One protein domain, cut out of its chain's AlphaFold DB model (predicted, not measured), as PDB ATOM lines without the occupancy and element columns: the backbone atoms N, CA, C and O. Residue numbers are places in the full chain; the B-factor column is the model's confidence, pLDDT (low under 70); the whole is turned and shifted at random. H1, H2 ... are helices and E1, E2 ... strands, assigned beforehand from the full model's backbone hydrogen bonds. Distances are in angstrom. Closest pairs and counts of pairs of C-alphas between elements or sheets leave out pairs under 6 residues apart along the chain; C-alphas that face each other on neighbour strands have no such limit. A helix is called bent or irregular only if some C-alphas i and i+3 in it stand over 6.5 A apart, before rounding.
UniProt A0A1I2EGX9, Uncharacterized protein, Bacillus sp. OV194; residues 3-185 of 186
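This is residues 3 to 185 of the 186 residues of an uncharacterized protein of Bacillus sp. OV194 (UniProt A0A1I2EGX9). The long helix H6 runs through the middle, between a small sheet of four strands and the long, kinked helix H8, which crosses H6 on its side away from the sheet. H1 packs on both H6 and H8; the helical hairpin H3 and H4 lies off the sheet near the ends of E2 and E4, and H7 and H9 meet near the start of H8. The 183 printed residues hold nine named helices and four strands, in the order E1 H1 H2 E2 H3 H4 E3 E4 H5 H6 H7 H8 H9. The sheet, E1 E2 E4 E3, is mixed, and the class is mixed, helices and strands. The whole is compact, with a radius of gyration of the C-alphas of 15.8 A and spans of 39 by 37 by 33 A.

E1, residues 3 to 5, is parallel to E2, residues 32 to 36, with N 4 and O 33 2.8 A apart. Between them come H1, residues 9 to 20, and H2, residues 24 to 27, in a strand-helix-strand unit, two parallel neighbour strands with helices between, whose crossover is left-handed. H3, residues 39 to 48, and H4, residues 54 to 62, form a hairpin at a shallow tilt of 15 degrees, closest at the C-alphas of Arg 39 and Leu 61, 6.6 A. E3, residues 69 to 72, and E4, residues 77 to 81, form an antiparallel hairpin, with N 79 and O 70 2.7 A apart; E4 is also parallel to E2, with N 34 and O 78 2.7 A apart. H5, residues 82 to 85, only grazes the sheet. H6, residues 91 to 113, runs along the strands over E4 and E3, at a height over the sheet of 8.9 A. H1 and H6 on one face of the sheet make two layers with it. H6 is the hub and touches H1, H2, H5 and H8, residues 141 to 164; H5 only just, with 3 pairs of C-alphas within 8 A. H8 and H6 run opposite ways at a steep tilt of 46 degrees, closest at the C-alphas of Ala 146 and His 104, 5.1 A. H7, residues 131 to 138, touches H9, residues 178 to 184, about perpendicular at 75 degrees, closest at the C-alphas of Phe 138 and Leu 183, 5.8 A. Every O i to N i+4 pair is within hydrogen-bond range in H1, H3, H4, H6, H7 and H9, and 18 of 20 are in H8; H2 and H5 are too short for such a pair.

E1 begins at C-alpha 3, (37.798, -23.994, 43.818). H1 measures 16.7 A, H3 14.4 A, E2 12.9 A and E4 12.7 A. H6 runs 33.3 A from C-alpha 91, (39.980, -5.138, 32.932). H8, 30.9 A long, is irregular, with C-alphas 156 and 159 8.2 A apart, and has a kink of 75 degrees near residue 157. H9 ends at C-alpha 184, (47.486, -0.420, 58.586).

The two C-alphas farthest apart, of Asn 48 and Lys 172, are 44.7 A apart. The printed part has no cut. The long links are H6 to H7, 17 residues, and H8 to H9, 13 residues. The mean pLDDT of the printed part is 86.2; residues 5 to 7, 63 to 67 and 121 to 134 are under 70.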
ATOM      1  N   ILE A   3      38.637 -25.145  44.212       73.38
ATOM      2  CA  ILE A   3      37.798 -23.994  43.818       73.38
ATOM      3  C   ILE A   3      36.437 -24.504  43.328       73.38
ATOM      4  O   ILE A   3      36.380 -25.297  42.385       73.38
ATOM      5  N   ARG A   4      35.348 -24.058  43.963       73.06
ATOM      6  CA  ARG A   4      33.952 -24.406  43.657       73.06
ATOM      7  C   ARG A   4      33.243 -23.191  43.068       73.06
ATOM      8  O   ARG A   4      33.256 -22.130  43.675       73.06
ATOM      9  N   THR A   5      32.647 -23.309  41.878       60.16
ATOM     10  CA  THR A   5      32.133 -22.120  41.180       60.16
ATOM     11  C   THR A   5      31.289 -22.435  39.930       60.16
ATOM     12  O   THR A   5      31.409 -23.523  39.369       60.16
ATOM     13  N   ASN A   6      30.468 -21.457  39.508       59.78
ATOM     14  CA  ASN A   6      29.825 -21.329  38.186       59.78
ATOM     15  C   ASN A   6      30.567 -20.340  37.244       59.78
ATOM     16  O   ASN A   6      30.045 -19.989  36.186       59.78
ATOM     17  N   VAL A   7      31.761 -19.853  37.604       69.00
ATOM     18  CA  VAL A   7      32.613 -19.025  36.729       69.00
ATOM     19  C   VAL A   7      33.167 -19.847  35.571       69.00
ATOM     20  O   VAL A   7      33.278 -21.074  35.640       69.00
ATOM     21  N   ASN A   8      33.598 -19.153  34.517       75.62
ATOM     22  CA  ASN A   8      34.326 -19.781  33.424       75.62
ATOM     23  C   ASN A   8      35.563 -20.531  33.961       75.62
ATOM     24  O   ASN A   8      36.349 -19.982  34.739       75.62
ATOM     25  N   HIS A   9      35.748 -21.770  33.494       82.31
ATOM     26  CA  HIS A   9      36.887 -22.640  33.806       82.31
ATOM     27  C   HIS A   9      38.241 -21.918  33.716       82.31
ATOM     28  O   HIS A   9      39.127 -22.164  34.533       82.31
ATOM     29  N   LYS A  10      38.387 -20.985  32.766       88.88
ATOM     30  CA  LYS A  10      39.596 -20.180  32.590       88.88
ATOM     31  C   LYS A  10      39.939 -19.354  33.834       88.88
ATOM     32  O   LYS A  10      41.052 -19.471  34.327       88.88
ATOM     33  N   LEU A  11      38.995 -18.577  34.375       88.56
ATOM     34  CA  LEU A  11      39.254 -17.727  35.547       88.56
ATOM     35  C   LEU A  11      39.616 -18.569  36.774       88.56
ATOM     36  O   LEU A  11      40.541 -18.240  37.510       88.56
ATOM     37  N   ARG A  12      38.923 -19.698  36.957       89.38
ATOM     38  CA  ARG A  12      39.236 -20.662  38.018       89.38
ATOM     39  C   ARG A  12      40.686 -21.142  37.927       89.38
ATOM     40  O   ARG A  12      41.384 -21.152  38.936       89.38
ATOM     41  N   GLN A  13      41.114 -21.560  36.740       91.06
ATOM     42  CA  GLN A  13      42.478 -22.032  36.524       91.06
ATOM     43  C   GLN A  13      43.500 -20.921  36.788       91.06
ATOM     44  O   GLN A  13      44.484 -21.162  37.475       91.06
ATOM     45  N   GLN A  14      43.231 -19.700  36.327       95.19
ATOM     46  CA  GLN A  14      44.120 -18.558  36.541       95.19
ATOM     47  C   GLN A  14      44.292 -18.217  38.028       95.19
ATOM     48  O   GLN A  14      45.414 -18.024  38.485       95.19
ATOM     49  N   ILE A  15      43.205 -18.207  38.809       94.25
ATOM     50  CA  ILE A  15      43.277 -18.007  40.266       94.25
ATOM     51  C   ILE A  15      44.128 -19.106  40.913       94.25
ATOM     52  O   ILE A  15      44.997 -18.812  41.732       94.25
ATOM     53  N   PHE A  16      43.912 -20.367  40.527       93.12
ATOM     54  CA  PHE A  16      44.678 -21.492  41.057       93.12
ATOM     55  C   PHE A  16      46.176 -21.382  40.738       93.12
ATOM     56  O   PHE A  16      47.002 -21.528  41.636       93.12
ATOM     57  N   GLU A  17      46.532 -21.068  39.492       96.12
ATOM     58  CA  GLU A  17      47.923 -20.857  39.073       96.12
ATOM     59  C   GLU A  17      48.575 -19.689  39.831       96.12
ATOM     60  O   GLU A  17      49.727 -19.794  40.246       96.12
ATOM     61  N   CYS A  18      47.840 -18.602  40.092       97.19
ATOM     62  CA  CYS A  18      48.330 -17.500  40.923       97.19
ATOM     63  C   CYS A  18      48.591 -17.932  42.376       97.19
ATOM     64  O   CYS A  18      49.603 -17.536  42.946       97.19
ATOM     65  N   ILE A  19      47.734 -18.767  42.972       96.19
ATOM     66  CA  ILE A  19      47.943 -19.300  44.333       96.19
ATOM     67  C   ILE A  19      49.184 -20.196  44.390       96.19
ATOM     68  O   ILE A  19      49.926 -20.155  45.369       96.19
ATOM     69  N   GLN A  20      49.461 -20.971  43.337       96.25
ATOM     70  CA  GLN A  20      50.669 -21.801  43.273       96.25
ATOM     71  C   GLN A  20      51.966 -20.981  43.340       96.25
ATOM     72  O   GLN A  20      52.979 -21.497  43.811       96.25
ATOM     73  N   LEU A  21      51.947 -19.703  42.940       97.56
ATOM     74  CA  LEU A  21      53.109 -18.815  43.071       97.56
ATOM     75  C   LEU A  21      53.502 -18.562  44.534       97.56
ATOM     76  O   LEU A  21      54.668 -18.274  44.797       97.56
ATOM     77  N   LEU A  22      52.558 -18.700  45.473       96.81
ATOM     78  CA  LEU A  22      52.794 -18.510  46.907       96.81
ATOM     79  C   LEU A  22      53.582 -19.667  47.542       96.81
ATOM     80  O   LEU A  22      54.157 -19.496  48.614       96.81
ATOM     81  N   GLY A  23      53.641 -20.828  46.881       94.50
ATOM     82  CA  GLY A  23      54.331 -22.025  47.362       94.50
ATOM     83  C   GLY A  23      53.405 -23.100  47.942       94.50
ATOM     84  O   GLY A  23      52.177 -22.960  48.004       94.50
ATOM     85  N   GLU A  24      54.007 -24.223  48.333       92.12
ATOM     86  CA  GLU A  24      53.292 -25.422  48.795       92.12
ATOM     87  C   GLU A  24      52.516 -25.187  50.097       92.12
ATOM     88  O   GLU A  24      51.382 -25.650  50.211       92.12
ATOM     89  N   ASP A  25      53.067 -24.387  51.015       91.75
ATOM     90  CA  ASP A  25      52.444 -24.058  52.305       91.75
ATOM     91  C   ASP A  25      51.065 -23.398  52.158       91.75
ATOM     92  O   ASP A  25      50.207 -23.548  53.026       91.75
ATOM     93  N   TYR A  26      50.829 -22.695  51.047       93.62
ATOM     94  CA  TYR A  26      49.566 -22.008  50.770       93.62
ATOM     95  C   TYR A  26      48.668 -22.812  49.827       93.62
ATOM     96  O   TYR A  26      47.467 -22.955  50.055       93.62
ATOM     97  N   SER A  27      49.236 -23.389  48.767       89.06
ATOM     98  CA  SER A  27      48.460 -24.155  47.779       89.06
ATOM     99  C   SER A  27      47.857 -25.450  48.349       89.06
ATOM    100  O   SER A  27      46.773 -25.878  47.921       89.06
ATOM    101  N   ASN A  28      48.490 -26.032  49.372       90.50
ATOM    102  CA  ASN A  28      48.020 -27.247  50.039       90.50
ATOM    103  C   ASN A  28      47.046 -26.997  51.197       90.50
ATOM    104  O   ASN A  28      46.532 -27.967  51.756       90.50
ATOM    105  N   LEU A  29      46.716 -25.736  51.515       91.06
ATOM    106  CA  LEU A  29      45.758 -25.429  52.580       91.06
ATOM    107  C   LEU A  29      44.419 -26.157  52.332       91.06
ATOM    108  O   LEU A  29      43.953 -26.230  51.177       91.06
ATOM    109  N   PRO A  30      43.784 -26.703  53.386       90.19
ATOM    110  CA  PRO A  30      42.602 -27.562  53.286       90.19
ATOM    111  C   PRO A  30      41.303 -26.767  53.057       90.19
ATOM    112  O   PRO A  30      40.257 -27.120  53.589       90.19
ATOM    113  N   TYR A  31      41.364 -25.691  52.270       89.12
ATOM    114  CA  TYR A  31      40.256 -24.767  52.051       89.12
ATOM    115  C   TYR A  31      39.651 -24.884  50.652       89.12
ATOM    116  O   TYR A  31      40.289 -25.334  49.687       89.12
ATOM    117  N   ILE A  32      38.394 -24.458  50.555       90.75
ATOM    118  CA  ILE A  32      37.641 -24.327  49.312       90.75
ATOM    119  C   ILE A  32      37.445 -22.842  49.008       90.75
ATOM    120  O   ILE A  32      36.890 -22.128  49.830       90.75
ATOM    121  N   ILE A  33      37.821 -22.383  47.816       91.12
ATOM    122  CA  ILE A  33      37.439 -21.059  47.316       91.12
ATOM    123  C   ILE A  33      36.072 -21.168  46.635       91.12
ATOM    124  O   ILE A  33      35.932 -21.893  45.647       91.12
ATOM    125  N   ASP A  34      35.074 -20.456  47.143       90.69
ATOM    126  CA  ASP A  34      33.720 -20.365  46.610       90.69
ATOM    127  C   ASP A  34      33.453 -18.976  46.014       90.69
ATOM    128  O   ASP A  34      33.506 -17.961  46.705       90.69
ATOM    129  N   ILE A  35      33.176 -18.920  44.712       90.12
ATOM    130  CA  ILE A  35      33.132 -17.657  43.963       90.12
ATOM    131  C   ILE A  35      31.691 -17.255  43.636       90.12
ATOM    132  O   ILE A  35      30.989 -17.955  42.900       90.12
ATOM    133  N   TYR A  36      31.270 -16.094  44.122       90.56
ATOM    134  CA  TYR A  36      29.972 -15.474  43.879       90.56
ATOM    135  C   TYR A  36      30.104 -14.432  42.770       90.56
ATOM    136  O   TYR A  36      30.721 -13.386  42.945       90.56
ATOM    137  N   THR A  37      29.518 -14.725  41.612       88.31
ATOM    138  CA  THR A  37      29.547 -13.841  40.436       88.31
ATOM    139  C   THR A  37      28.386 -12.864  40.373       88.31
ATOM    140  O   THR A  37      28.395 -11.994  39.518       88.31
ATOM    141  N   ASN A  38      27.352 -13.053  41.191       88.00
ATOM    142  CA  ASN A  38      26.158 -12.217  41.183       88.00
ATOM    143  C   ASN A  38      25.506 -12.162  42.571       88.00
ATOM    144  O   ASN A  38      25.744 -13.037  43.415       88.00
ATOM    145  N   ARG A  39      24.703 -11.117  42.795       90.69
ATOM    146  CA  ARG A  39      24.033 -10.849  44.076       90.69
ATOM    147  C   ARG A  39      22.928 -11.868  44.352       90.69
ATOM    148  O   ARG A  39      22.779 -12.316  45.486       90.69
ATOM    149  N   GLU A  40      22.223 -12.329  43.318       91.88
ATOM    150  CA  GLU A  40      21.088 -13.251  43.438       91.88
ATOM    151  C   GLU A  40      21.488 -14.583  44.080       91.88
ATOM    152  O   GLU A  40      20.723 -15.154  44.859       91.88
ATOM    153  N   ARG A  41      22.700 -15.082  43.793       91.25
ATOM    154  CA  ARG A  41      23.222 -16.291  44.443       91.25
ATOM    155  C   ARG A  41      23.355 -16.096  45.953       91.25
ATOM    156  O   ARG A  41      23.005 -17.004  46.709       91.25
ATOM    157  N   LEU A  42      23.880 -14.949  46.382       91.81
ATOM    158  CA  LEU A  42      24.073 -14.652  47.799       91.81
ATOM    159  C   LEU A  42      22.725 -14.415  48.499       91.81
ATOM    160  O   LEU A  42      22.503 -14.947  49.582       91.81
ATOM    161  N   GLU A  43      21.781 -13.730  47.849       93.56
ATOM    162  CA  GLU A  43      20.412 -13.573  48.359       93.56
ATOM    163  C   GLU A  43      19.662 -14.904  48.489       93.56
ATOM    164  O   GLU A  43      18.917 -15.122  49.449       93.56
ATOM    165  N   TYR A  44      19.835 -15.808  47.522       93.69
ATOM    166  CA  TYR A  44      19.269 -17.150  47.602       93.69
ATOM    167  C   TYR A  44      19.848 -17.911  48.798       93.69
ATOM    168  O   TYR A  44      19.101 -18.559  49.531       93.69
ATOM    169  N   GLU A  45      21.161 -17.819  49.019       92.50
ATOM    170  CA  GLU A  45      21.815 -18.425  50.177       92.50
ATOM    171  C   GLU A  45      21.278 -17.856  51.493       92.50
ATOM    172  O   GLU A  45      20.849 -18.640  52.335       92.50
ATOM    173  N   ARG A  46      21.195 -16.525  51.628       93.50
ATOM    174  CA  ARG A  46      20.611 -15.845  52.796       93.50
ATOM    175  C   ARG A  46      19.236 -16.411  53.161       93.50
ATOM    176  O   ARG A  46      18.981 -16.739  54.313       93.50
ATOM    177  N   LYS A  47      18.358 -16.594  52.167       94.12
ATOM    178  CA  LYS A  47      16.976 -17.068  52.376       94.12
ATOM    179  C   LYS A  47      16.866 -18.563  52.686       94.12
ATOM    180  O   LYS A  47      15.962 -18.962  53.412       94.12
ATOM    181  N   ASN A  48      17.720 -19.400  52.092       94.38
ATOM    182  CA  ASN A  48      17.520 -20.859  52.087       94.38
ATOM    183  C   ASN A  48      18.535 -21.628  52.935       94.38
ATOM    184  O   ASN A  48      18.242 -22.727  53.405       94.38
ATOM    185  N   LYS A  49      19.750 -21.099  53.083       90.56
ATOM    186  CA  LYS A  49      20.853 -21.746  53.793       90.56
ATOM    187  C   LYS A  49      21.826 -20.687  54.331       90.56
ATOM    188  O   LYS A  49      22.962 -20.637  53.856       90.56
ATOM    189  N   PRO A  50      21.398 -19.852  55.292       88.12
ATOM    190  CA  PRO A  50      22.260 -18.829  55.858       88.12
ATOM    191  C   PRO A  50      23.470 -19.482  56.526       88.12
ATOM    192  O   PRO A  50      23.364 -20.513  57.198       88.12
ATOM    193  N   VAL A  51      24.642 -18.910  56.294       86.44
ATOM    194  CA  VAL A  51      25.913 -19.424  56.829       86.44
ATOM    195  C   VAL A  51      26.774 -18.372  57.513       86.44
ATOM    196  O   VAL A  51      27.770 -18.769  58.115       86.44
ATOM    197  N   ILE A  52      26.378 -17.112  57.377       86.12
ATOM    198  CA  ILE A  52      26.894 -15.905  58.019       86.12
ATOM    199  C   ILE A  52      25.681 -15.148  58.588       86.12
ATOM    200  O   ILE A  52      24.534 -15.535  58.329       86.12
ATOM    201  N   THR A  53      25.912 -14.119  59.392       86.56
ATOM    202  CA  THR A  53      24.849 -13.332  60.024       86.56
ATOM    203  C   THR A  53      24.094 -12.458  59.014       86.56
ATOM    204  O   THR A  53      24.577 -12.162  57.921       86.56
ATOM    205  N   GLU A  54      22.885 -12.019  59.380       87.25
ATOM    206  CA  GLU A  54      22.098 -11.085  58.556       87.25
ATOM    207  C   GLU A  54      22.843  -9.767  58.300       87.25
ATOM    208  O   GLU A  54      22.769  -9.233  57.196       87.25
ATOM    209  N   VAL A  55      23.601  -9.285  59.292       83.81
ATOM    210  CA  VAL A  55      24.388  -8.050  59.180       83.81
ATOM    211  C   VAL A  55      25.508  -8.210  58.151       83.81
ATOM    212  O   VAL A  55      25.649  -7.357  57.278       83.81
ATOM    213  N   GLU A  56      26.246  -9.324  58.181       84.31
ATOM    214  CA  GLU A  56      27.282  -9.609  57.176       84.31
ATOM    215  C   GLU A  56      26.682  -9.726  55.770       84.31
ATOM    216  O   GLU A  56      27.223  -9.172  54.810       84.31
ATOM    217  N   TYR A  57      25.531 -10.400  55.630       89.25
ATOM    218  CA  TYR A  57      24.829 -10.464  54.346       89.25
ATOM    219  C   TYR A  57      24.490  -9.071  53.813       89.25
ATOM    220  O   TYR A  57      24.740  -8.806  52.637       89.25
ATOM    221  N   ASP A  58      23.936  -8.193  54.651       87.50
ATOM    222  CA  ASP A  58      23.599  -6.824  54.259       87.50
ATOM    223  C   ASP A  58      24.855  -6.027  53.872       87.50
ATOM    224  O   ASP A  58      24.856  -5.354  52.843       87.50
ATOM    225  N   GLN A  59      25.955  -6.157  54.614       82.81
ATOM    226  CA  GLN A  59      27.217  -5.478  54.297       82.81
ATOM    227  C   GLN A  59      27.805  -5.918  52.953       82.81
ATOM    228  O   GLN A  59      28.220  -5.078  52.150       82.81
ATOM    229  N   ILE A  60      27.804  -7.223  52.668       87.88
ATOM    230  CA  ILE A  60      28.309  -7.757  51.398       87.88
ATOM    231  C   ILE A  60      27.387  -7.350  50.239       87.88
ATOM    232  O   ILE A  60      27.869  -6.935  49.182       87.88
ATOM    233  N   LEU A  61      26.064  -7.449  50.424       88.31
ATOM    234  CA  LEU A  61      25.064  -7.117  49.402       88.31
ATOM    235  C   LEU A  61      24.933  -5.615  49.138       88.31
ATOM    236  O   LEU A  61      24.486  -5.254  48.052       88.31
ATOM    237  N   ASN A  62      25.335  -4.753  50.066       82.06
ATOM    238  CA  ASN A  62      25.356  -3.305  49.858       82.06
ATOM    239  C   ASN A  62      26.722  -2.798  49.367       82.06
ATOM    240  O   ASN A  62      26.830  -1.649  48.952       82.06
ATOM    241  N   GLY A  63      27.751  -3.659  49.359       69.50
ATOM    242  CA  GLY A  63      29.110  -3.298  48.940       69.50
ATOM    243  C   GLY A  63      29.807  -2.344  49.910       69.50
ATOM    244  O   GLY A  63      30.754  -1.670  49.515       69.50
ATOM    245  N   SER A  64      29.319  -2.259  51.151       59.19
ATOM    246  CA  SER A  64      29.691  -1.198  52.077       59.19
ATOM    247  C   SER A  64      31.124  -1.346  52.584       59.19
ATOM    248  O   SER A  64      31.898  -0.401  52.470       59.19
ATOM    249  N   HIS A  65      31.499  -2.516  53.124       55.44
ATOM    250  CA  HIS A  65      32.742  -2.631  53.906       55.44
ATOM    251  C   HIS A  65      33.448  -3.990  53.892       55.44
ATOM    252  O   HIS A  65      34.572  -4.064  54.383       55.44
ATOM    253  N   HIS A  66      32.875  -5.047  53.308       55.66
ATOM    254  CA  HIS A  66      33.650  -6.276  53.139       55.66
ATOM    255  C   HIS A  66      34.539  -6.182  51.896       55.66
ATOM    256  O   HIS A  66      34.042  -5.788  50.831       55.66
ATOM    257  N   PRO A  67      35.824  -6.578  51.989       64.56
ATOM    258  CA  PRO A  67      36.607  -6.839  50.795       64.56
ATOM    259  C   PRO A  67      35.824  -7.811  49.894       64.56
ATOM    260  O   PRO A  67      34.954  -8.556  50.355       64.56
ATOM    261  N   PRO A  68      36.095  -7.864  48.585       78.12
ATOM    262  CA  PRO A  68      35.506  -8.867  47.695       78.12
ATOM    263  C   PRO A  68      35.940 -10.309  48.054       78.12
ATOM    264  O   PRO A  68      35.797 -11.205  47.224       78.12
ATOM    265  N   GLY A  69      36.472 -10.539  49.260       86.50
ATOM    266  CA  GLY A  69      36.845 -11.801  49.871       86.50
ATOM    267  C   GLY A  69      36.318 -11.915  51.311       86.50
ATOM    268  O   GLY A  69      36.067 -10.908  51.965       86.50
ATOM    269  N   GLN A  70      36.093 -13.140  51.785       89.06
ATOM    270  CA  GLN A  70      35.844 -13.444  53.197       89.06
ATOM    271  C   GLN A  70      36.268 -14.880  53.507       89.06
ATOM    272  O   GLN A  70      35.813 -15.822  52.852       89.06
ATOM    273  N   THR A  71      37.069 -15.076  54.547       88.81
ATOM    274  CA  THR A  71      37.421 -16.403  55.057       88.81
ATOM    275  C   THR A  71      36.436 -16.846  56.143       88.81
ATOM    276  O   THR A  71      36.287 -16.191  57.166       88.81
ATOM    277  N   ILE A  72      35.768 -17.986  55.939       87.31
ATOM    278  CA  ILE A  72      34.915 -18.655  56.933       87.31
ATOM    279  C   ILE A  72      35.676 -19.858  57.493       87.31
ATOM    280  O   ILE A  72      35.592 -20.977  56.960       87.31
ATOM    281  N   SER A  73      36.414 -19.618  58.575       82.25
ATOM    282  CA  SER A  73      37.351 -20.574  59.176       82.25
ATOM    283  C   SER A  73      36.686 -21.894  59.568       82.25
ATOM    284  O   SER A  73      37.156 -22.963  59.182       82.25
ATOM    285  N   GLU A  74      35.526 -21.847  60.232       82.56
ATOM    286  CA  GLU A  74      34.798 -23.046  60.688       82.56
ATOM    287  C   GLU A  74      34.420 -24.011  59.556       82.56
ATOM    288  O   GLU A  74      34.240 -25.212  59.767       82.56
ATOM    289  N   LYS A  75      34.268 -23.483  58.336       84.31
ATOM    290  CA  LYS A  75      33.839 -24.249  57.160       84.31
ATOM    291  C   LYS A  75      34.995 -24.560  56.218       84.31
ATOM    292  O   LYS A  75      34.781 -25.279  55.243       84.31
ATOM    293  N   ASN A  76      36.196 -24.057  56.507       88.75
ATOM    294  CA  ASN A  76      37.344 -24.079  55.609       88.75
ATOM    295  C   ASN A  76      36.988 -23.532  54.212       88.75
ATOM    296  O   ASN A  76      37.280 -24.156  53.186       88.75
ATOM    297  N   VAL A  77      36.288 -22.393  54.160       90.88
ATOM    298  CA  VAL A  77      35.859 -21.767  52.900       90.88
ATOM    299  C   VAL A  77      36.402 -20.349  52.801       90.88
ATOM    300  O   VAL A  77      36.201 -19.557  53.707       90.88
ATOM    301  N   ILE A  78      37.016 -20.014  51.670       91.69
ATOM    302  CA  ILE A  78      37.233 -18.633  51.232       91.69
ATOM    303  C   ILE A  78      36.092 -18.286  50.285       91.69
ATOM    304  O   ILE A  78      35.847 -19.009  49.324       91.69
ATOM    305  N   ARG A  79      35.393 -17.189  50.515       91.12
ATOM    306  CA  ARG A  79      34.357 -16.671  49.624       91.12
ATOM    307  C   ARG A  79      34.907 -15.501  48.854       91.12
ATOM    308  O   ARG A  79      35.549 -14.657  49.452       91.12
ATOM    309  N   LEU A  80      34.653 -15.445  47.552       91.50
ATOM    310  CA  LEU A  80      35.013 -14.296  46.724       91.50
ATOM    311  C   LEU A  80      33.754 -13.708  46.094       91.50
ATOM    312  O   LEU A  80      33.064 -14.395  45.340       91.50
ATOM    313  N   TYR A  81      33.463 -12.446  46.380       91.38
ATOM    314  CA  TYR A  81      32.277 -11.720  45.936       91.38
ATOM    315  C   TYR A  81      32.617 -10.843  44.726       91.38
ATOM    316  O   TYR A  81      32.760  -9.629  44.832       91.38
ATOM    317  N   LEU A  82      32.762 -11.463  43.550       89.38
ATOM    318  CA  LEU A  82      33.196 -10.766  42.332       89.38
ATOM    319  C   LEU A  82      32.232  -9.665  41.884       89.38
ATOM    320  O   LEU A  82      32.682  -8.700  41.281       89.38
ATOM    321  N   PHE A  83      30.944  -9.780  42.216       88.88
ATOM    322  CA  PHE A  83      29.948  -8.748  41.906       88.88
ATOM    323  C   PHE A  83      30.201  -7.414  42.636       88.88
ATOM    324  O   PHE A  83      29.688  -6.379  42.223       88.88
ATOM    325  N   ASN A  84      31.001  -7.407  43.712       89.06
ATOM    326  CA  ASN A  84      31.439  -6.169  44.372       89.06
ATOM    327  C   ASN A  84      32.599  -5.483  43.628       89.06
ATOM    328  O   ASN A  84      33.054  -4.422  44.045       89.06
ATOM    329  N   LEU A  85      33.073  -6.066  42.523       87.00
ATOM    330  CA  LEU A  85      34.094  -5.499  41.642       87.00
ATOM    331  C   LEU A  85      33.532  -5.072  40.274       87.00
ATOM    332  O   LEU A  85      34.304  -4.631  39.424       87.00
ATOM    333  N   ASP A  86      32.219  -5.191  40.051       82.31
ATOM    334  CA  ASP A  86      31.590  -4.964  38.739       82.31
ATOM    335  C   ASP A  86      31.717  -3.511  38.243       82.31
ATOM    336  O   ASP A  86      31.764  -3.278  37.036       82.31
ATOM    337  N   ASP A  87      31.862  -2.537  39.149       83.31
ATOM    338  CA  ASP A  87      32.061  -1.121  38.795       83.31
ATOM    339  C   ASP A  87      33.478  -0.823  38.254       83.31
ATOM    340  O   ASP A  87      33.760   0.273  37.751       83.31
ATOM    341  N   ILE A  88      34.400  -1.794  38.320       84.31
ATOM    342  CA  ILE A  88      35.759  -1.650  37.793       84.31
ATOM    343  C   ILE A  88      35.757  -1.863  36.278       84.31
ATOM    344  O   ILE A  88      35.981  -2.954  35.758       84.31
ATOM    345  N   ASN A  89      35.614  -0.758  35.548       84.50
ATOM    346  CA  ASN A  89      35.615  -0.754  34.081       84.50
ATOM    347  C   ASN A  89      36.983  -1.082  33.441       84.50
ATOM    348  O   ASN A  89      37.067  -1.323  32.237       84.50
ATOM    349  N   ASN A  90      38.076  -1.066  34.212       90.31
ATOM    350  CA  ASN A  90      39.409  -1.416  33.720       90.31
ATOM    351  C   ASN A  90      39.694  -2.906  33.952       90.31
ATOM    352  O   ASN A  90      39.897  -3.333  35.085       90.31
ATOM    353  N   GLU A  91      39.787  -3.681  32.870       90.25
ATOM    354  CA  GLU A  91      39.980  -5.138  32.932       90.25
ATOM    355  C   GLU A  91      41.240  -5.558  33.713       90.25
ATOM    356  O   GLU A  91      41.210  -6.534  34.464       90.25
ATOM    357  N   ASN A  92      42.356  -4.836  33.566       91.44
ATOM    358  CA  ASN A  92      43.581  -5.167  34.297       91.44
ATOM    359  C   ASN A  92      43.423  -4.858  35.786       91.44
ATOM    360  O   ASN A  92      43.828  -5.673  36.608       91.44
ATOM    361  N   LEU A  93      42.800  -3.729  36.136       90.25
ATOM    362  CA  LEU A  93      42.526  -3.381  37.530       90.25
ATOM    363  C   LEU A  93      41.579  -4.392  38.183       90.25
ATOM    364  O   LEU A  93      41.859  -4.859  39.279       90.25
ATOM    365  N   TYR A  94      40.527  -4.812  37.478       90.75
ATOM    366  CA  TYR A  94      39.608  -5.852  37.943       90.75
ATOM    367  C   TYR A  94      40.355  -7.153  38.274       90.75
ATOM    368  O   TYR A  94      40.217  -7.715  39.358       90.75
ATOM    369  N   LYS A  95      41.231  -7.606  37.367       92.94
ATOM    370  CA  LYS A  95      42.070  -8.797  37.580       92.94
ATOM    371  C   LYS A  95      43.050  -8.629  38.747       92.94
ATOM    372  O   LYS A  95      43.303  -9.602  39.454       92.94
ATOM    373  N   ILE A  96      43.614  -7.433  38.933       93.38
ATOM    374  CA  ILE A  96      44.497  -7.115  40.066       93.38
ATOM    375  C   ILE A  96      43.732  -7.255  41.378       93.38
ATOM    376  O   ILE A  96      44.199  -7.965  42.263       93.38
ATOM    377  N   GLU A  97      42.555  -6.641  41.480       91.56
ATOM    378  CA  GLU A  97      41.728  -6.685  42.689       91.56
ATOM    379  C   GLU A  97      41.324  -8.119  43.043       91.56
ATOM    380  O   GLU A  97      41.424  -8.510  44.204       91.56
ATOM    381  N   ILE A  98      40.979  -8.958  42.058       92.88
ATOM    382  CA  ILE A  98      40.702 -10.383  42.307       92.88
ATOM    383  C   ILE A  98      41.897 -11.074  42.965       92.88
ATOM    384  O   ILE A  98      41.745 -11.716  44.001       92.88
ATOM    385  N   ILE A  99      43.085 -10.981  42.359       95.44
ATOM    386  CA  ILE A  99      44.255 -11.730  42.840       95.44
ATOM    387  C   ILE A  99      44.778 -11.167  44.163       95.44
ATOM    388  O   ILE A  99      45.195 -11.937  45.024       95.44
ATOM    389  N   ALA A 100      44.699  -9.851  44.355       94.50
ATOM    390  CA  ALA A 100      45.041  -9.209  45.614       94.50
ATOM    391  C   ALA A 100      44.186  -9.753  46.769       94.50
ATOM    392  O   ALA A 100      44.736 -10.206  47.770       94.50
ATOM    393  N   ASN A 101      42.865  -9.818  46.588       93.12
ATOM    394  CA  ASN A 101      41.963 -10.360  47.603       93.12
ATOM    395  C   ASN A 101      42.131 -11.870  47.793       93.12
ATOM    396  O   ASN A 101      42.090 -12.355  48.915       93.12
ATOM    397  N   VAL A 102      42.421 -12.629  46.731       94.62
ATOM    398  CA  VAL A 102      42.791 -14.046  46.882       94.62
ATOM    399  C   VAL A 102      44.009 -14.194  47.796       94.62
ATOM    400  O   VAL A 102      43.991 -15.031  48.691       94.62
ATOM    401  N   PHE A 103      45.066 -13.407  47.590       96.75
ATOM    402  CA  PHE A 103      46.273 -13.495  48.417       96.75
ATOM    403  C   PHE A 103      46.002 -13.106  49.873       96.75
ATOM    404  O   PHE A 103      46.533 -13.757  50.772       96.75
ATOM    405  N   HIS A 104      45.152 -12.102  50.089       95.38
ATOM    406  CA  HIS A 104      44.683 -11.689  51.408       95.38
ATOM    407  C   HIS A 104      43.983 -12.834  52.156       95.38
ATOM    408  O   HIS A 104      44.443 -13.278  53.206       95.38
ATOM    409  N   GLU A 105      42.938 -13.412  51.563       94.81
ATOM    410  CA  GLU A 105      42.147 -14.472  52.202       94.81
ATOM    411  C   GLU A 105      42.929 -15.782  52.377       94.81
ATOM    412  O   GLU A 105      42.780 -16.510  53.364       94.81
ATOM    413  N   VAL A 106      43.824 -16.094  51.435       95.44
ATOM    414  CA  VAL A 106      44.741 -17.233  51.571       95.44
ATOM    415  C   VAL A 106      45.688 -17.029  52.756       95.44
ATOM    416  O   VAL A 106      46.054 -18.006  53.417       95.44
ATOM    417  N   ARG A 107      46.055 -15.783  53.081       96.06
ATOM    418  CA  ARG A 107      46.851 -15.493  54.274       96.06
ATOM    419  C   ARG A 107      46.055 -15.703  55.554       96.06
ATOM    420  O   ARG A 107      46.581 -16.383  56.433       96.06
ATOM    421  N   HIS A 108      44.809 -15.240  55.637       93.62
ATOM    422  CA  HIS A 108      43.939 -15.545  56.781       93.62
ATOM    423  C   HIS A 108      43.774 -17.043  56.993       93.62
ATOM    424  O   HIS A 108      43.957 -17.559  58.093       93.62
ATOM    425  N   THR A 109      43.550 -17.773  55.906       93.31
ATOM    426  CA  THR A 109      43.497 -19.233  55.936       93.31
ATOM    427  C   THR A 109      44.779 -19.841  56.518       93.31
ATOM    428  O   THR A 109      44.733 -20.725  57.377       93.31
ATOM    429  N   TRP A 110      45.947 -19.367  56.076       95.50
ATOM    430  CA  TRP A 110      47.229 -19.831  56.597       95.50
ATOM    431  C   TRP A 110      47.385 -19.506  58.090       95.50
ATOM    432  O   TRP A 110      47.732 -20.402  58.858       95.50
ATOM    433  N   GLN A 111      47.067 -18.278  58.519       94.94
ATOM    434  CA  GLN A 111      47.118 -17.848  59.925       94.94
ATOM    435  C   GLN A 111      46.287 -18.782  60.818       94.94
ATOM    436  O   GLN A 111      46.789 -19.280  61.826       94.94
ATOM    437  N   GLN A 112      45.067 -19.107  60.385       90.44
ATOM    438  CA  GLN A 112      44.150 -20.010  61.087       90.44
ATOM    439  C   GLN A 112      44.720 -21.427  61.228       90.44
ATOM    440  O   GLN A 112      44.738 -21.993  62.321       90.44
ATOM    441  N   THR A 113      45.257 -21.997  60.143       91.25
ATOM    442  CA  THR A 113      45.879 -23.339  60.180       91.25
ATOM    443  C   THR A 113      47.142 -23.417  61.042       91.25
ATOM    444  O   THR A 113      47.520 -24.507  61.462       91.25
ATOM    445  N   HIS A 114      47.770 -22.275  61.330       93.81
ATOM    446  CA  HIS A 114      48.950 -22.162  62.190       93.81
ATOM    447  C   HIS A 114      48.610 -21.653  63.598       93.81
ATOM    448  O   HIS A 114      49.519 -21.388  64.384       93.81
ATOM    449  N   HIS A 115      47.318 -21.544  63.929       92.19
ATOM    450  CA  HIS A 115      46.826 -21.070  65.223       92.19
ATOM    451  C   HIS A 115      47.367 -19.689  65.625       92.19
ATOM    452  O   HIS A 115      47.649 -19.439  66.797       92.19
ATOM    453  N   LEU A 116      47.518 -18.793  64.649       92.62
ATOM    454  CA  LEU A 116      47.896 -17.404  64.887       92.62
ATOM    455  C   LEU A 116      46.654 -16.545  65.127       92.62
ATOM    456  O   LEU A 116      45.629 -16.762  64.486       92.62
ATOM    457  N   TYR A 117      46.782 -15.558  66.017       90.25
ATOM    458  CA  TYR A 117      45.763 -14.531  66.277       90.25
ATOM    459  C   TYR A 117      44.403 -15.077  66.757       90.25
ATOM    460  O   TYR A 117      43.365 -14.466  66.543       90.25
ATOM    461  N   MET A 118      44.396 -16.241  67.419       83.62
ATOM    462  CA  MET A 118      43.165 -16.911  67.880       83.62
ATOM    463  C   MET A 118      42.431 -16.168  69.005       83.62
ATOM    464  O   MET A 118      41.310 -16.526  69.356       83.62
ATOM    465  N   ASP A 119      43.089 -15.187  69.614       83.56
ATOM    466  CA  ASP A 119      42.581 -14.324  70.673       83.56
ATOM    467  C   ASP A 119      42.012 -12.995  70.156       83.56
ATOM    468  O   ASP A 119      41.456 -12.226  70.945       83.56
ATOM    469  N   GLU A 120      42.119 -12.719  68.852       83.25
ATOM    470  CA  GLU A 120      41.505 -11.536  68.260       83.25
ATOM    471  C   GLU A 120      39.972 -11.653  68.253       83.25
ATOM    472  O   GLU A 120      39.420 -12.732  68.019       83.25
ATOM    473  N   PRO A 121      39.254 -10.547  68.516       68.50
ATOM    474  CA  PRO A 121      37.806 -10.544  68.428       68.50
ATOM    475  C   PRO A 121      37.382 -10.794  66.982       68.50
ATOM    476  O   PRO A 121      37.771 -10.063  66.074       68.50
ATOM    477  N   GLU A 122      36.534 -11.798  66.776       60.03
ATOM    478  CA  GLU A 122      35.861 -11.993  65.496       60.03
ATOM    479  C   GLU A 122      34.890 -10.820  65.300       60.03
ATOM    480  O   GLU A 122      33.831 -10.742  65.931       60.03
ATOM    481  N   LEU A 123      35.292  -9.834  64.496       57.97
ATOM    482  CA  LEU A 123      34.460  -8.677  64.192       57.97
ATOM    483  C   LEU A 123      33.334  -9.125  63.258       57.97
ATOM    484  O   LEU A 123      33.486  -9.178  62.044       57.97
ATOM    485  N   GLN A 124      32.189  -9.458  63.857       55.41
ATOM    486  CA  GLN A 124      30.997  -9.950  63.157       55.41
ATOM    487  C   GLN A 124      30.336  -8.892  62.256       55.41
ATOM    488  O   GLN A 124      29.466  -9.230  61.462       55.41
ATOM    489  N   SER A 125      30.706  -7.615  62.391       60.47
ATOM    490  CA  SER A 125      30.208  -6.528  61.546       60.47
ATOM    491  C   SER A 125      31.071  -5.274  61.681       60.47
ATOM    492  O   SER A 125      31.350  -4.841  62.800       60.47
ATOM    493  N   ILE A 126      31.410  -4.634  60.561       59.97
ATOM    494  CA  ILE A 126      32.003  -3.285  60.542       59.97
ATOM    495  C   ILE A 126      30.859  -2.254  60.518       59.97
ATOM    496  O   ILE A 126      30.167  -2.148  59.515       59.97
ATOM    497  N   ASP A 127      30.588  -1.534  61.612       55.91
ATOM    498  CA  ASP A 127      29.553  -0.479  61.604       55.91
ATOM    499  C   ASP A 127      30.051   0.776  60.867       55.91
ATOM    500  O   ASP A 127      30.917   1.495  61.364       55.91
ATOM    501  N   ASP A 128      29.461   1.043  59.700       52.38
ATOM    502  CA  ASP A 128      29.742   2.173  58.805       52.38
ATOM    503  C   ASP A 128      29.563   3.558  59.449       52.38
ATOM    504  O   ASP A 128      30.041   4.553  58.907       52.38
ATOM    505  N   ASN A 129      28.843   3.655  60.571       50.22
ATOM    506  CA  ASN A 129      28.564   4.935  61.226       50.22
ATOM    507  C   ASN A 129      29.601   5.305  62.293       50.22
ATOM    508  O   ASN A 129      29.482   6.364  62.914       50.22
ATOM    509  N   ILE A 130      30.586   4.437  62.538       54.03
ATOM    510  CA  ILE A 130      31.594   4.616  63.580       54.03
ATOM    511  C   ILE A 130      32.971   4.348  62.962       54.03
ATOM    512  O   ILE A 130      33.416   3.201  62.902       54.03
ATOM    513  N   ASP A 131      33.658   5.412  62.532       54.81
ATOM    514  CA  ASP A 131      35.025   5.344  61.981       54.81
ATOM    515  C   ASP A 131      35.975   4.528  62.885       54.81
ATOM    516  O   ASP A 131      36.783   3.743  62.385       54.81
ATOM    517  N   ASP A 132      35.797   4.610  64.209       58.28
ATOM    518  CA  ASP A 132      36.587   3.869  65.201       58.28
ATOM    519  C   ASP A 132      36.483   2.337  65.043       58.28
ATOM    520  O   ASP A 132      37.451   1.629  65.310       58.28
ATOM    521  N   ASN A 133      35.345   1.797  64.581       67.81
ATOM    522  CA  ASN A 133      35.171   0.349  64.379       67.81
ATOM    523  C   ASN A 133      35.900  -0.143  63.125       67.81
ATOM    524  O   ASN A 133      36.448  -1.247  63.110       67.81
ATOM    525  N   LYS A 134      35.926   0.685  62.078       69.06
ATOM    526  CA  LYS A 134      36.680   0.403  60.857       69.06
ATOM    527  C   LYS A 134      38.176   0.476  61.134       69.06
ATOM    528  O   LYS A 134      38.909  -0.445  60.794       69.06
ATOM    529  N   GLU A 135      38.628   1.529  61.808       74.81
ATOM    530  CA  GLU A 135      40.023   1.655  62.220       74.81
ATOM    531  C   GLU A 135      40.440   0.516  63.164       74.81
ATOM    532  O   GLU A 135      41.522  -0.044  62.997       74.81
ATOM    533  N   ALA A 136      39.579   0.105  64.103       76.94
ATOM    534  CA  ALA A 136      39.836  -1.047  64.967       76.94
ATOM    535  C   ALA A 136      39.992  -2.355  64.174       76.94
ATOM    536  O   ALA A 136      40.915  -3.114  64.467       76.94
ATOM    537  N   TYR A 137      39.149  -2.587  63.158       79.75
ATOM    538  CA  TYR A 137      39.241  -3.752  62.270       79.75
ATOM    539  C   TYR A 137      40.594  -3.812  61.558       79.75
ATOM    540  O   TYR A 137      41.355  -4.757  61.740       79.75
ATOM    541  N   PHE A 138      40.951  -2.766  60.809       81.56
ATOM    542  CA  PHE A 138      42.209  -2.743  60.054       81.56
ATOM    543  C   PHE A 138      43.454  -2.669  60.949       81.56
ATOM    544  O   PHE A 138      44.568  -2.956  60.503       81.56
ATOM    545  N   ASN A 139      43.285  -2.302  62.223       81.88
ATOM    546  CA  ASN A 139      44.361  -2.328  63.200       81.88
ATOM    547  C   ASN A 139      44.662  -3.714  63.771       81.88
ATOM    548  O   ASN A 139      45.729  -3.848  64.391       81.88
ATOM    549  N   LEU A 140      43.790  -4.705  63.554       87.81
ATOM    550  CA  LEU A 140      44.015  -6.078  63.992       87.81
ATOM    551  C   LEU A 140      45.345  -6.616  63.426       87.81
ATOM    552  O   LEU A 140      45.633  -6.448  62.234       87.81
ATOM    553  N   PRO A 141      46.196  -7.238  64.262       91.62
ATOM    554  CA  PRO A 141      47.427  -7.870  63.799       91.62
ATOM    555  C   PRO A 141      47.233  -8.852  62.633       91.62
ATOM    556  O   PRO A 141      48.061  -8.844  61.717       91.62
ATOM    557  N   SER A 142      46.156  -9.646  62.626       92.06
ATOM    558  CA  SER A 142      45.838 -10.563  61.519       92.06
ATOM    559  C   SER A 142      45.615  -9.840  60.182       92.06
ATOM    560  O   SER A 142      46.206 -10.234  59.173       92.06
ATOM    561  N   GLU A 143      44.843  -8.752  60.182       90.81
ATOM    562  CA  GLU A 143      44.561  -7.896  59.017       90.81
ATOM    563  C   GLU A 143      45.827  -7.206  58.499       90.81
ATOM    564  O   GLU A 143      46.137  -7.237  57.303       90.81
ATOM    565  N   LYS A 144      46.638  -6.639  59.401       92.50
ATOM    566  CA  LYS A 144      47.919  -6.006  59.042       92.50
ATOM    567  C   LYS A 144      48.890  -6.985  58.391       92.50
ATOM    568  O   LYS A 144      49.578  -6.627  57.425       92.50
ATOM    569  N   ASP A 145      48.966  -8.205  58.919       95.19
ATOM    570  CA  ASP A 145      49.768  -9.285  58.345       95.19
ATOM    571  C   ASP A 145      49.212  -9.723  56.981       95.19
ATOM    572  O   ASP A 145      49.984  -9.834  56.028       95.19
ATOM    573  N   ALA A 146      47.891  -9.878  56.839       94.69
ATOM    574  CA  ALA A 146      47.243 -10.239  55.578       94.69
ATOM    575  C   ALA A 146      47.481  -9.202  54.470       94.69
ATOM    576  O   ALA A 146      47.951  -9.556  53.383       94.69
ATOM    577  N   TYR A 147      47.281  -7.911  54.750       94.56
ATOM    578  CA  TYR A 147      47.568  -6.837  53.795       94.56
ATOM    579  C   TYR A 147      49.054  -6.710  53.460       94.56
ATOM    580  O   TYR A 147      49.425  -6.481  52.304       94.56
ATOM    581  N   SER A 148      49.932  -6.875  54.451       94.94
ATOM    582  CA  SER A 148      51.376  -6.843  54.210       94.94
ATOM    583  C   SER A 148      51.834  -8.017  53.352       94.94
ATOM    584  O   SER A 148      52.623  -7.821  52.426       94.94
ATOM    585  N   PHE A 149      51.306  -9.211  53.610       96.88
ATOM    586  CA  PHE A 149      51.552 -10.395  52.800       96.88
ATOM    587  C   PHE A 149      51.051 -10.208  51.365       96.88
ATOM    588  O   PHE A 149      51.812 -10.441  50.424       96.88
ATOM    589  N   GLN A 150      49.812  -9.738  51.192       96.06
ATOM    590  CA  GLN A 150      49.221  -9.430  49.891       96.06
ATOM    591  C   GLN A 150      50.132  -8.509  49.078       96.06
ATOM    592  O   GLN A 150      50.503  -8.858  47.960       96.06
ATOM    593  N   GLU A 151      50.537  -7.366  49.638       95.31
ATOM    594  CA  GLU A 151      51.389  -6.399  48.941       95.31
ATOM    595  C   GLU A 151      52.734  -7.007  48.524       95.31
ATOM    596  O   GLU A 151      53.136  -6.901  47.362       95.31
ATOM    597  N   GLN A 152      53.403  -7.700  49.450       96.00
ATOM    598  CA  GLN A 152      54.713  -8.304  49.206       96.00
ATOM    599  C   GLN A 152      54.656  -9.404  48.145       96.00
ATOM    600  O   GLN A 152      55.478  -9.418  47.227       96.00
ATOM    601  N   GLN A 153      53.705 -10.336  48.253       97.62
ATOM    602  CA  GLN A 153      53.608 -11.453  47.314       97.62
ATOM    603  C   GLN A 153      53.118 -10.993  45.948       97.62
ATOM    604  O   GLN A 153      53.632 -11.460  44.930       97.62
ATOM    605  N   PHE A 154      52.178 -10.049  45.905       96.69
ATOM    606  CA  PHE A 154      51.730  -9.496  44.639       96.69
ATOM    607  C   PHE A 154      52.890  -8.788  43.934       96.69
ATOM    608  O   PHE A 154      53.172  -9.106  42.780       96.69
ATOM    609  N   ASP A 155      53.619  -7.891  44.609       95.31
ATOM    610  CA  ASP A 155      54.724  -7.171  43.966       95.31
ATOM    611  C   ASP A 155      55.861  -8.111  43.530       95.31
ATOM    612  O   ASP A 155      56.383  -7.978  42.417       95.31
ATOM    613  N   LYS A 156      56.179  -9.124  44.345       96.50
ATOM    614  CA  LYS A 156      57.162 -10.173  44.025       96.50
ATOM    615  C   LYS A 156      56.787 -10.969  42.774       96.50
ATOM    616  O   LYS A 156      57.661 -11.301  41.973       96.50
ATOM    617  N   HIS A 157      55.504 -11.281  42.593       96.88
ATOM    618  CA  HIS A 157      55.021 -12.168  41.532       96.88
ATOM    619  C   HIS A 157      54.317 -11.442  40.372       96.88
ATOM    620  O   HIS A 157      53.863 -12.095  39.429       96.88
ATOM    621  N   LYS A 158      54.278 -10.104  40.381       95.56
ATOM    622  CA  LYS A 158      53.470  -9.261  39.478       95.56
ATOM    623  C   LYS A 158      53.594  -9.586  37.992       95.56
ATOM    624  O   LYS A 158      52.582  -9.640  37.305       95.56
ATOM    625  N   LEU A 159      54.805  -9.853  37.493       95.06
ATOM    626  CA  LEU A 159      55.010 -10.192  36.078       95.06
ATOM    627  C   LEU A 159      54.340 -11.522  35.728       95.06
ATOM    628  O   LEU A 159      53.632 -11.616  34.729       95.06
ATOM    629  N   LYS A 160      54.505 -12.528  36.593       97.25
ATOM    630  CA  LYS A 160      53.919 -13.846  36.369       97.25
ATOM    631  C   LYS A 160      52.401 -13.827  36.532       97.25
ATOM    632  O   LYS A 160      51.703 -14.467  35.753       97.25
ATOM    633  N   ILE A 161      51.897 -13.038  37.480       97.25
ATOM    634  CA  ILE A 161      50.462 -12.772  37.635       97.25
ATOM    635  C   ILE A 161      49.904 -12.129  36.358       97.25
ATOM    636  O   ILE A 161      48.884 -12.588  35.849       97.25
ATOM    637  N   SER A 162      50.574 -11.117  35.791       96.19
ATOM    638  CA  SER A 162      50.142 -10.486  34.534       96.19
ATOM    639  C   SER A 162      50.068 -11.475  33.367       96.19
ATOM    640  O   SER A 162      49.116 -11.414  32.588       96.19
ATOM    641  N   GLU A 163      51.025 -12.403  33.266       96.25
ATOM    642  CA  GLU A 163      51.011 -13.476  32.264       96.25
ATOM    643  C   GLU A 163      49.828 -14.434  32.464       96.25
ATOM    644  O   GLU A 163      49.039 -14.630  31.540       96.25
ATOM    645  N   ILE A 164      49.671 -14.993  33.670       97.06
ATOM    646  CA  ILE A 164      48.600 -15.952  34.003       97.06
ATOM    647  C   ILE A 164      47.229 -15.325  33.745       97.06
ATOM    648  O   ILE A 164      46.369 -15.915  33.089       97.06
ATOM    649  N   MET A 165      47.032 -14.087  34.200       95.00
ATOM    650  CA  MET A 165      45.768 -13.362  34.072       95.00
ATOM    651  C   MET A 165      45.535 -12.791  32.663       95.00
ATOM    652  O   MET A 165      44.473 -12.213  32.403       95.00
ATOM    653  N   ASN A 166      46.484 -12.974  31.736       94.31
ATOM    654  CA  ASN A 166      46.448 -12.442  30.375       94.31
ATOM    655  C   ASN A 166      46.117 -10.938  30.374       94.31
ATOM    656  O   ASN A 166      45.110 -10.504  29.802       94.31
ATOM    657  N   MET A 167      46.902 -10.162  31.125       93.62
ATOM    658  CA  MET A 167      46.768  -8.708  31.212       93.62
ATOM    659  C   MET A 167      47.390  -8.037  29.985       93.62
ATOM    660  O   MET A 167      48.439  -8.448  29.499       93.62
ATOM    661  N   THR A 168      46.760  -6.968  29.497       87.69
ATOM    662  CA  THR A 168      47.231  -6.230  28.308       87.69
ATOM    663  C   THR A 168      48.429  -5.320  28.591       87.69
ATOM    664  O   THR A 168      49.111  -4.884  27.667       87.69
ATOM    665  N   SER A 169      48.707  -5.041  29.866       85.56
ATOM    666  CA  SER A 169      49.849  -4.248  30.316       85.56
ATOM    667  C   SER A 169      50.432  -4.835  31.594       85.56
ATOM    668  O   SER A 169      49.682  -5.213  32.495       85.56
ATOM    669  N   TYR A 170      51.759  -4.837  31.703       80.31
ATOM    670  CA  TYR A 170      52.445  -5.286  32.911       80.31
ATOM    671  C   TYR A 170      52.283  -4.303  34.064       80.31
ATOM    672  O   TYR A 170      52.338  -3.081  33.898       80.31
ATOM    673  N   ILE A 171      52.165  -4.868  35.258       84.06
ATOM    674  CA  ILE A 171      52.128  -4.122  36.509       84.06
ATOM    675  C   ILE A 171      53.555  -3.694  36.846       84.06
ATOM    676  O   ILE A 171      54.428  -4.530  37.070       84.06
ATOM    677  N   LYS A 172      53.810  -2.381  36.870       81.81
ATOM    678  CA  LYS A 172      55.133  -1.838  37.228       81.81
ATOM    679  C   LYS A 172      55.429  -2.031  38.716       81.81
ATOM    680  O   LYS A 172      56.506  -2.493  39.095       81.81
ATOM    681  N   LYS A 173      54.452  -1.689  39.549       85.12
ATOM    682  CA  LYS A 173      54.480  -1.829  41.000       85.12
ATOM    683  C   LYS A 173      53.056  -2.075  41.471       85.12
ATOM    684  O   LYS A 173      52.137  -1.448  40.942       85.12
ATOM    685  N   TYR A 174      52.897  -3.000  42.404       87.44
ATOM    686  CA  TYR A 174      51.654  -3.130  43.145       87.44
ATOM    687  C   TYR A 174      51.777  -2.342  44.447       87.44
ATOM    688  O   TYR A 174      52.799  -2.424  45.126       87.44
ATOM    689  N   GLU A 175      50.749  -1.570  44.769       85.75
ATOM    690  CA  GLU A 175      50.631  -0.873  46.041       85.75
ATOM    691  C   GLU A 175      49.201  -1.023  46.541       85.75
ATOM    692  O   GLU A 175      48.257  -1.041  45.745       85.75
ATOM    693  N   LEU A 176      49.051  -1.118  47.859       86.56
ATOM    694  CA  LEU A 176      47.739  -1.017  48.488       86.56
ATOM    695  C   LEU A 176      47.121   0.364  48.217       86.56
ATOM    696  O   LEU A 176      47.830   1.338  47.951       86.56
ATOM    697  N   LYS A 177      45.792   0.450  48.304       84.88
ATOM    698  CA  LYS A 177      45.093   1.738  48.271       84.88
ATOM    699  C   LYS A 177      45.527   2.591  49.470       84.88
ATOM    700  O   LYS A 177      45.846   2.051  50.529       84.88
ATOM    701  N   ASP A 178      45.587   3.908  49.289       84.19
ATOM    702  CA  ASP A 178      46.175   4.811  50.288       84.19
ATOM    703  C   ASP A 178      45.389   4.841  51.607       84.19
ATOM    704  O   ASP A 178      45.991   4.938  52.672       84.19
ATOM    705  N   ASP A 179      44.068   4.675  51.546       79.56
ATOM    706  CA  ASP A 179      43.205   4.506  52.718       79.56
ATOM    707  C   ASP A 179      43.579   3.249  53.517       79.56
ATOM    708  O   ASP A 179      43.755   3.318  54.730       79.56
ATOM    709  N   ILE A 180      43.799   2.119  52.840       83.00
ATOM    710  CA  ILE A 180      44.256   0.882  53.482       83.00
ATOM    711  C   ILE A 180      45.655   1.057  54.075       83.00
ATOM    712  O   ILE A 180      45.871   0.656  55.214       83.00
ATOM    713  N   LYS A 181      46.600   1.673  53.344       85.69
ATOM    714  CA  LYS A 181      47.958   1.948  53.859       85.69
ATOM    715  C   LYS A 181      47.903   2.755  55.157       85.69
ATOM    716  O   LYS A 181      48.514   2.350  56.144       85.69
ATOM    717  N   GLN A 182      47.107   3.825  55.167       83.94
ATOM    718  CA  GLN A 182      46.905   4.665  56.342       83.94
ATOM    719  C   GLN A 182      46.340   3.856  57.518       83.94
ATOM    720  O   GLN A 182      46.869   3.946  58.624       83.94
ATOM    721  N   LEU A 183      45.320   3.030  57.271       81.56
ATOM    722  CA  LEU A 183      44.664   2.214  58.296       81.56
ATOM    723  C   LEU A 183      45.581   1.128  58.885       81.56
ATOM    724  O   LEU A 183      45.479   0.817  60.069       81.56
ATOM    725  N   ILE A 184      46.517   0.580  58.100       82.25
ATOM    726  CA  ILE A 184      47.486  -0.420  58.586       82.25
ATOM    727  C   ILE A 184      48.805   0.191  59.093       82.25
ATOM    728  O   ILE A 184      49.677  -0.551  59.553       82.25
ATOM    729  N   GLY A 185      48.960   1.517  59.035       78.88
ATOM    730  CA  GLY A 185      50.135   2.239  59.531       78.88
ATOM    731  C   GLY A 185      51.363   2.201  58.610       78.88
ATOM    732  O   GLY A 185      52.487   2.115  59.114       78.88
TER     733      GLY A 185